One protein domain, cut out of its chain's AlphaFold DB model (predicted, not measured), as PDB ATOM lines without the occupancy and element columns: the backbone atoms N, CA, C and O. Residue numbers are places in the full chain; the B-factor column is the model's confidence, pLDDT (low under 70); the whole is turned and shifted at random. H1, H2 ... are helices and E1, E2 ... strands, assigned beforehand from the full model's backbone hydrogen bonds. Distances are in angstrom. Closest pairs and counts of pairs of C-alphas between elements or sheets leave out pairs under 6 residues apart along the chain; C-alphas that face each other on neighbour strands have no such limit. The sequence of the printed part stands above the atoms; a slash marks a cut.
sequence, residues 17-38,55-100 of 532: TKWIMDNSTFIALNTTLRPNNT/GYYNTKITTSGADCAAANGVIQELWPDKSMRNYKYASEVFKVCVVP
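This is residues 17 to 38 and 55 to 100 of the 532 residues of the protein "Protein kinase domain-containing protein" of Aphanomyces invadans (UniProt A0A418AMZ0). A small sheet of three short strands has H1 over one face and the small H2 over the opposite face, while long loops, residues 79 to 93 among them, carry the model on past the sheet. The printed part has 68 residues, with E1, H1, H2, E2 and E3 along it; the sheet's order is E1 E3 E2, mixed. The class is mixed, helices and strands, with under half of the residues in named elements. The whole is compact, with a radius of gyration of the C-alphas of 12.2 A, yet elongated, with spans of 34 by 21 by 16 A.

Look first at E1, residues 20 to 22, an edge strand parallel to E3, residues 94 to 99; N 21 and O 97 are 3.0 A apart, within hydrogen-bond range. On the other side of E3 find E2, residues 74 to 78, its antiparallel neighbour and hairpin partner, with N 76 and O 96 at 2.9 A. H1, residues 23 to 32, is on the sheet at a height of 9.9 A, over E3 and E2, and runs along the strands, at 9 degrees to E2 on the local plane; its closest C-alphas to E3 are those of Asn 23 and Val 98, 5.8 A. H2, residues 65 to 69, is on the opposite face at a height of 8.1 A, only just over E2, with three of its C-alphas falling there. In H1 and H2 every O i to N i+4 pair is within hydrogen-bond range.

Find C-alpha 20 at (19.767, 44.457, 32.839), where E1 begins. H1 spans 14.0 A, E2 12.2 A and E3 16.4 A, ending at C-alpha 99 at (15.406, 38.857, 31.836).

The C-alphas farthest apart, of Thr 38 and Ala 70, are 35.7 A apart. Residues 39 to 54 are not printed; C-alphas 38 and 55 are 5.8 A apart across the cut. The link from E2 to E3 is long. Confidence is under 70 at residues 31 to 38, 55 to 59 and 82 to 92.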
ATOM      1  N   THR A  17      21.145  54.372  34.621       80.69
ATOM      2  CA  THR A  17      19.941  54.536  33.777       80.69
ATOM      3  C   THR A  17      19.560  53.292  32.972       80.69
ATOM      4  O   THR A  17      18.502  53.263  32.343       80.69
ATOM      5  N   LYS A  18      20.411  52.260  32.968       81.69
ATOM      6  CA  LYS A  18      20.193  51.008  32.235       81.69
ATOM      7  C   LYS A  18      20.929  49.859  32.919       81.69
ATOM      8  O   LYS A  18      22.136  49.720  32.754       81.69
ATOM      9  N   TRP A  19      20.200  49.041  33.675       85.62
ATOM     10  CA  TRP A  19      20.739  47.851  34.335       85.62
ATOM     11  C   TRP A  19      19.850  46.650  34.010       85.62
ATOM     12  O   TRP A  19      18.675  46.616  34.373       85.62
ATOM     13  N   ILE A  20      20.418  45.694  33.274       85.00
ATOM     14  CA  ILE A  20      19.767  44.457  32.839       85.00
ATOM     15  C   ILE A  20      20.499  43.292  33.510       85.00
ATOM     16  O   ILE A  20      21.729  43.270  33.513       85.00
ATOM     17  N   MET A  21      19.752  42.353  34.085       88.38
ATOM     18  CA  MET A  21      20.273  41.178  34.793       88.38
ATOM     19  C   MET A  21      19.355  39.973  34.581       88.38
ATOM     20  O   MET A  21      18.170  40.138  34.294       88.38
ATOM     21  N   ASP A  22      19.877  38.760  34.729       88.25
ATOM     22  CA  ASP A  22      19.050  37.557  34.730       88.25
ATOM     23  C   ASP A  22      18.300  37.386  36.068       88.25
ATOM     24  O   ASP A  22      18.625  38.001  37.088       88.25
ATOM     25  N   ASN A  23      17.292  36.513  36.069       84.25
ATOM     26  CA  ASN A  23      16.454  36.268  37.241       84.25
ATOM     27  C   ASN A  23      17.209  35.696  38.461       84.25
ATOM     28  O   ASN A  23      16.814  35.977  39.590       84.25
ATOM     29  N   SER A  24      18.289  34.925  38.275       77.69
ATOM     30  CA  SER A  24      19.068  34.383  39.403       77.69
ATOM     31  C   SER A  24      19.924  35.463  40.068       77.69
ATOM     32  O   SER A  24      19.920  35.566  41.296       77.69
ATOM     33  N   THR A  25      20.537  36.349  39.273       80.00
ATOM     34  CA  THR A  25      21.223  37.549  39.777       80.00
ATOM     35  C   THR A  25      20.253  38.482  40.504       80.00
ATOM     36  O   THR A  25      20.568  38.952  41.596       80.00
ATOM     37  N   PHE A  26      19.052  38.717  39.957       84.56
ATOM     38  CA  PHE A  26      18.036  39.548  40.617       84.56
ATOM     39  C   PHE A  26      17.635  38.999  41.994       84.56
ATOM     40  O   PHE A  26      17.621  39.750  42.970       84.56
ATOM     41  N   ILE A  27      17.365  37.690  42.089       78.31
ATOM     42  CA  ILE A  27      17.050  37.035  43.365       78.31
ATOM     43  C   ILE A  27      18.216  37.204  44.344       78.31
ATOM     44  O   ILE A  27      17.995  37.704  45.443       78.31
ATOM     45  N   ALA A  28      19.448  36.876  43.935       70.75
ATOM     46  CA  ALA A  28      20.627  36.968  44.795       70.75
ATOM     47  C   ALA A  28      20.862  38.390  45.338       70.75
ATOM     48  O   ALA A  28      21.082  38.567  46.536       70.75
ATOM     49  N   LEU A  29      20.752  39.426  44.499       75.56
ATOM     50  CA  LEU A  29      20.884  40.820  44.947       75.56
ATOM     51  C   LEU A  29      19.785  41.207  45.949       75.56
ATOM     52  O   LEU A  29      20.062  41.911  46.920       75.56
ATOM     53  N   ASN A  30      18.557  40.730  45.734       73.50
ATOM     54  CA  ASN A  30      17.397  41.068  46.556       73.50
ATOM     55  C   ASN A  30      17.330  40.285  47.886       73.50
ATOM     56  O   ASN A  30      16.700  40.757  48.831       73.50
ATOM     57  N   THR A  31      17.969  39.109  47.976       66.06
ATOM     58  CA  THR A  31      18.039  38.295  49.207       66.06
ATOM     59  C   THR A  31      19.319  38.494  50.014       66.06
ATOM     60  O   THR A  31      19.293  38.333  51.232       66.06
ATOM     61  N   THR A  32      20.442  38.798  49.353       61.22
ATOM     62  CA  THR A  32      21.785  38.697  49.955       61.22
ATOM     63  C   THR A  32      22.444  40.055  50.203       61.22
ATOM     64  O   THR A  32      23.245  40.168  51.128       61.22
ATOM     65  N   LEU A  33      22.096  41.104  49.446       62.16
ATOM     66  CA  LEU A  33      22.569  42.470  49.710       62.16
ATOM     67  C   LEU A  33      21.497  43.300  50.421       62.16
ATOM     68  O   LEU A  33      20.314  43.206  50.098       62.16
ATOM     69  N   ARG A  34      21.922  44.159  51.357       60.88
ATOM     70  CA  ARG A  34      21.052  45.125  52.046       60.88
ATOM     71  C   ARG A  34      21.541  46.561  51.811       60.88
ATOM     72  O   ARG A  34      22.723  46.821  52.039       60.88
ATOM     73  N   PRO A  35      20.679  47.514  51.406       58.56
ATOM     74  CA  PRO A  35      21.054  48.923  51.304       58.56
ATOM     75  C   PRO A  35      21.145  49.539  52.707       58.56
ATOM     76  O   PRO A  35      20.165  50.096  53.203       58.56
ATOM     77  N   ASN A  36      22.308  49.445  53.361       54.19
ATOM     78  CA  ASN A  36      22.534  50.130  54.634       54.19
ATOM     79  C   ASN A  36      23.571  51.250  54.535       54.19
ATOM     80  O   ASN A  36      24.588  51.151  53.855       54.19
ATOM     81  N   ASN A  37      23.263  52.338  55.225       52.25
ATOM     82  CA  ASN A  37      23.906  53.629  55.092       52.25
ATOM     83  C   ASN A  37      25.121  53.680  56.032       52.25
ATOM     84  O   ASN A  37      24.951  53.707  57.246       52.25
ATOM     85  N   THR A  38      26.341  53.657  55.497       48.94
ATOM     86  CA  THR A  38      27.562  53.480  56.301       48.94
ATOM     87  C   THR A  38      27.909  54.700  57.168       48.94
ATOM     88  O   THR A  38      28.632  55.587  56.717       48.94
ATOM     89  N   GLY A  55      27.231  51.668  50.584       55.59
ATOM     90  CA  GLY A  55      26.856  53.085  50.590       55.59
ATOM     91  C   GLY A  55      26.055  53.474  49.344       55.59
ATOM     92  O   GLY A  55      26.435  53.118  48.231       55.59
ATOM     93  N   TYR A  56      24.945  54.204  49.514       59.38
ATOM     94  CA  TYR A  56      24.061  54.593  48.398       59.38
ATOM     95  C   TYR A  56      23.504  56.033  48.482       59.38
ATOM     96  O   TYR A  56      22.467  56.374  47.906       59.38
ATOM     97  N   TYR A  57      24.189  56.920  49.209       59.03
ATOM     98  CA  TYR A  57      23.789  58.325  49.351       59.03
ATOM     99  C   TYR A  57      23.633  59.002  47.974       59.03
ATOM    100  O   TYR A  57      24.595  59.105  47.221       59.03
ATOM    101  N   ASN A  58      22.440  59.508  47.647       61.84
ATOM    102  CA  ASN A  58      22.119  60.131  46.348       61.84
ATOM    103  C   ASN A  58      22.290  59.214  45.109       61.84
ATOM    104  O   ASN A  58      22.374  59.719  43.989       61.84
ATOM    105  N   THR A  59      22.333  57.887  45.271       68.81
ATOM    106  CA  THR A  59      22.302  56.946  44.138       68.81
ATOM    107  C   THR A  59      20.948  56.990  43.433       68.81
ATOM    108  O   THR A  59      19.905  57.016  44.085       68.81
ATOM    109  N   LYS A  60      20.935  56.895  42.099       71.00
ATOM    110  CA  LYS A  60      19.705  56.737  41.309       71.00
ATOM    111  C   LYS A  60      19.815  55.556  40.348       71.00
ATOM    112  O   LYS A  60      20.538  55.627  39.361       71.00
ATOM    113  N   ILE A  61      19.053  54.493  40.596       78.69
ATOM    114  CA  ILE A  61      18.960  53.323  39.706       78.69
ATOM    115  C   ILE A  61      17.580  53.328  39.052       78.69
ATOM    116  O   ILE A  61      16.580  53.038  39.707       78.69
ATOM    117  N   THR A  62      17.499  53.665  37.767       81.44
ATOM    118  CA  THR A  62      16.227  53.716  37.032       81.44
ATOM    119  C   THR A  62      16.397  53.262  35.588       81.44
ATOM    120  O   THR A  62      16.783  54.062  34.737       81.44
ATOM    121  N   THR A  63      16.060  52.006  35.295       84.44
ATOM    122  CA  THR A  63      16.009  51.480  33.921       84.44
ATOM    123  C   THR A  63      14.712  51.895  33.222       84.44
ATOM    124  O   THR A  63      13.642  51.872  33.834       84.44
ATOM    125  N   SER A  64      14.790  52.296  31.947       87.12
ATOM    126  CA  SER A  64      13.613  52.723  31.178       87.12
ATOM    127  C   SER A  64      12.776  51.538  30.672       87.12
ATOM    128  O   SER A  64      13.295  50.450  30.416       87.12
ATOM    129  N   GLY A  65      11.466  51.755  30.493       83.81
ATOM    130  CA  GLY A  65      10.558  50.736  29.945       83.81
ATOM    131  C   GLY A  65      10.948  50.290  28.535       83.81
ATOM    132  O   GLY A  65      10.867  49.105  28.226       83.81
ATOM    133  N   ALA A  66      11.445  51.218  27.712       84.75
ATOM    134  CA  ALA A  66      11.921  50.928  26.363       84.75
ATOM    135  C   ALA A  66      13.214  50.094  26.374       84.75
ATOM    136  O   ALA A  66      13.306  49.105  25.651       84.75
ATOM    137  N   ASP A  67      14.183  50.438  27.233       84.00
ATOM    138  CA  ASP A  67      15.426  49.668  27.382       84.00
ATOM    139  C   ASP A  67      15.170  48.244  27.874       84.00
ATOM    140  O   ASP A  67      15.859  47.317  27.451       84.00
ATOM    141  N   CYS A  68      14.185  48.072  28.759       86.56
ATOM    142  CA  CYS A  68      13.857  46.765  29.306       86.56
ATOM    143  C   CYS A  68      13.044  45.899  28.333       86.56
ATOM    144  O   CYS A  68      13.369  44.728  28.134       86.56
ATOM    145  N   ALA A  69      12.061  46.489  27.642       85.12
ATOM    146  CA  ALA A  69      11.323  45.810  26.579       85.12
ATOM    147  C   ALA A  69      12.250  45.369  25.431       85.12
ATOM    148  O   ALA A  69      12.132  44.249  24.941       85.12
ATOM    149  N   ALA A  70      13.238  46.194  25.060       85.50
ATOM    150  CA  ALA A  70      14.248  45.841  24.058       85.50
ATOM    151  C   ALA A  70      15.129  44.637  24.458       85.50
ATOM    152  O   ALA A  70      15.715  43.999  23.584       85.50
ATOM    153  N   ALA A  71      15.211  44.315  25.752       83.25
ATOM    154  CA  ALA A  71      15.914  43.149  26.284       83.25
ATOM    155  C   ALA A  71      15.005  41.917  26.490       83.25
ATOM    156  O   ALA A  71      15.476  40.903  26.998       83.25
ATOM    157  N   ASN A  72      13.715  41.991  26.124       88.81
ATOM    158  CA  ASN A  72      12.668  41.028  26.512       88.81
ATOM    159  C   ASN A  72      12.587  40.800  28.038       88.81
ATOM    160  O   ASN A  72      12.279  39.697  28.494       88.81
ATOM    161  N   GLY A  73      12.898  41.829  28.833       85.81
ATOM    162  CA  GLY A  73      12.840  41.775  30.290       85.81
ATOM    163  C   GLY A  73      11.630  42.501  30.872       85.81
ATOM    164  O   GLY A  73      10.903  43.219  30.182       85.81
ATOM    165  N   VAL A  74      11.447  42.344  32.182       90.38
ATOM    166  CA  VAL A  74      10.412  43.025  32.971       90.38
ATOM    167  C   VAL A  74      11.079  43.968  33.969       90.38
ATOM    168  O   VAL A  74      12.056  43.597  34.622       90.38
ATOM    169  N   ILE A  75      10.561  45.194  34.103       91.19
ATOM    170  CA  ILE A  75      11.028  46.119  35.142       91.19
ATOM    171  C   ILE A  75      10.549  45.628  36.504       91.19
ATOM    172  O   ILE A  75       9.348  45.469  36.716       91.19
ATOM    173  N   GLN A  76      11.486  45.473  37.435       91.62
ATOM    174  CA  GLN A  76      11.211  45.136  38.829       91.62
ATOM    175  C   GLN A  76      11.864  46.158  39.769       91.62
ATOM    176  O   GLN A  76      12.854  46.812  39.417       91.62
ATOM    177  N   GLU A  77      11.282  46.329  40.958       89.19
ATOM    178  CA  GLU A  77      11.889  47.116  42.033       89.19
ATOM    179  C   GLU A  77      12.910  46.258  42.788       89.19
ATOM    180  O   GLU A  77      12.615  45.127  43.170       89.19
ATOM    181  N   LEU A  78      14.105  46.807  43.006       82.62
ATOM    182  CA  LEU A  78      15.168  46.175  43.781       82.62
ATOM    183  C   LEU A  78      15.060  46.603  45.258       82.62
ATOM    184  O   LEU A  78      14.868  47.783  45.565       82.62
ATOM    185  N   TRP A  79      15.153  45.632  46.171       79.44
ATOM    186  CA  TRP A  79      14.897  45.763  47.614       79.44
ATOM    187  C   TRP A  79      13.525  46.374  47.957       79.44
ATOM    188  O   TRP A  79      13.486  47.379  48.668       79.44
ATOM    189  N   PRO A  80      12.392  45.833  47.459       76.19
ATOM    190  CA  PRO A  80      11.062  46.437  47.628       76.19
ATOM    191  C   PRO A  80      10.578  46.472  49.089       76.19
ATOM    192  O   PRO A  80       9.688  47.255  49.426       76.19
ATOM    193  N   ASP A  81      11.165  45.658  49.969       71.56
ATOM    194  CA  ASP A  81      10.954  45.762  51.411       71.56
ATOM    195  C   ASP A  81      11.676  46.995  51.974       71.56
ATOM    196  O   ASP A  81      12.899  47.040  52.144       71.56
ATOM    197  N   LYS A  82      10.877  48.013  52.290       66.56
ATOM    198  CA  LYS A  82      11.340  49.299  52.818       66.56
ATOM    199  C   LYS A  82      11.834  49.225  54.262       66.56
ATOM    200  O   LYS A  82      12.489  50.168  54.694       66.56
ATOM    201  N   SER A  83      11.561  48.140  54.996       60.72
ATOM    202  CA  SER A  83      12.083  47.951  56.357       60.72
ATOM    203  C   SER A  83      13.599  47.720  56.381       60.72
ATOM    204  O   SER A  83      14.253  48.043  57.368       60.72
ATOM    205  N   MET A  84      14.173  47.251  55.265       53.94
ATOM    206  CA  MET A  84      15.618  47.075  55.080       53.94
ATOM    207  C   MET A  84      16.349  48.356  54.635       53.94
ATOM    208  O   MET A  84      17.506  48.281  54.230       53.94
ATOM    209  N   ARG A  85      15.687  49.524  54.661       61.91
ATOM    210  CA  ARG A  85      16.228  50.804  54.180       61.91
ATOM    211  C   ARG A  85      16.228  51.853  55.293       61.91
ATOM    212  O   ARG A  85      15.298  51.927  56.093       61.91
ATOM    213  N   ASN A  86      17.231  52.731  55.301       56.84
ATOM    214  CA  ASN A  86      17.296  53.851  56.245       56.84
ATOM    215  C   ASN A  86      16.078  54.790  56.080       56.84
ATOM    216  O   ASN A  86      15.745  55.182  54.958       56.84
ATOM    217  N   TYR A  87      15.448  55.200  57.192       48.44
ATOM    218  CA  TYR A  87      14.239  56.049  57.219       48.44
ATOM    219  C   TYR A  87      14.352  57.316  56.351       48.44
ATOM    220  O   TYR A  87      13.380  57.720  55.713       48.44
ATOM    221  N   LYS A  88      15.552  57.905  56.254       48.81
ATOM    222  CA  LYS A  88      15.834  59.103  55.447       48.81
ATOM    223  C   LYS A  88      15.655  58.895  53.932       48.81
ATOM    224  O   LYS A  88      15.461  59.873  53.215       48.81
ATOM    225  N   TYR A  89      15.710  57.649  53.454       58.44
ATOM    226  CA  TYR A  89      15.671  57.284  52.029       58.44
ATOM    227  C   TYR A  89      14.625  56.196  51.710       58.44
ATOM    228  O   TYR A  89      14.627  55.627  50.620       58.44
ATOM    229  N   ALA A  90      13.695  55.914  52.630       58.59
ATOM    230  CA  ALA A  90      12.658  54.886  52.467       58.59
ATOM    231  C   ALA A  90      11.684  55.143  51.288       58.59
ATOM    232  O   ALA A  90      10.939  54.248  50.880       58.59
ATOM    233  N   SER A  91      11.685  56.357  50.726       61.50
ATOM    234  CA  SER A  91      10.897  56.763  49.556       61.50
ATOM    235  C   SER A  91      11.564  56.506  48.199       61.50
ATOM    236  O   SER A  91      10.859  56.559  47.194       61.50
ATOM    237  N   GLU A  92      12.875  56.248  48.143       69.31
ATOM    238  CA  GLU A  92      13.575  55.982  46.875       69.31
ATOM    239  C   GLU A  92      13.093  54.674  46.228       69.31
ATOM    240  O   GLU A  92      12.659  53.756  46.920       69.31
ATOM    241  N   VAL A  93      13.140  54.571  44.897       76.19
ATOM    242  CA  VAL A  93      12.668  53.379  44.163       76.19
ATOM    243  C   VAL A  93      13.676  53.005  43.085       76.19
ATOM    244  O   VAL A  93      13.770  53.665  42.047       76.19
ATOM    245  N   PHE A  94      14.406  51.916  43.317       84.69
ATOM    246  CA  PHE A  94      15.423  51.409  42.400       84.69
ATOM    247  C   PHE A  94      14.800  50.454  41.380       84.69
ATOM    248  O   PHE A  94      14.272  49.411  41.755       84.69
ATOM    249  N   LYS A  95      14.847  50.799  40.088       88.06
ATOM    250  CA  LYS A  95      14.220  50.024  39.002       88.06
ATOM    251  C   LYS A  95      15.263  49.374  38.100       88.06
ATOM    252  O   LYS A  95      15.993  50.072  37.388       88.06
ATOM    253  N   VAL A  96      15.280  48.047  38.082       91.06
ATOM    254  CA  VAL A  96      16.155  47.221  37.233       91.06
ATOM    255  C   VAL A  96      15.331  46.435  36.219       91.06
ATOM    256  O   VAL A  96      14.130  46.243  36.405       91.06
ATOM    257  N   CYS A  97      15.964  45.999  35.134       91.62
ATOM    258  CA  CYS A  97      15.352  45.104  34.162       91.62
ATOM    259  C   CYS A  97      15.798  43.661  34.403       91.62
ATOM    260  O   CYS A  97      16.997  43.382  34.423       91.62
ATOM    261  N   VAL A  98      14.841  42.746  34.540       90.88
ATOM    262  CA  VAL A  98      15.104  41.322  34.783       90.88
ATOM    263  C   VAL A  98      14.706  40.511  33.554       90.88
ATOM    264  O   VAL A  98      13.561  40.601  33.109       90.88
ATOM    265  N   VAL A  99      15.636  39.724  33.006       90.38
ATOM    266  CA  VAL A  99      15.406  38.857  31.836       90.38
ATOM    267  C   VAL A  99      15.306  37.372  32.226       90.38
ATOM    268  O   VAL A  99      15.964  36.941  33.182       90.38
ATOM    269  N   PRO A 100      14.525  36.550  31.495       78.06
ATOM    270  CA  PRO A 100      14.524  35.099  31.677       78.06
ATOM    271  C   PRO A 100      15.878  34.509  31.258       78.06
ATOM    272  O   PRO A 100      16.313  34.688  30.122       78.06
TER     273      PRO A 100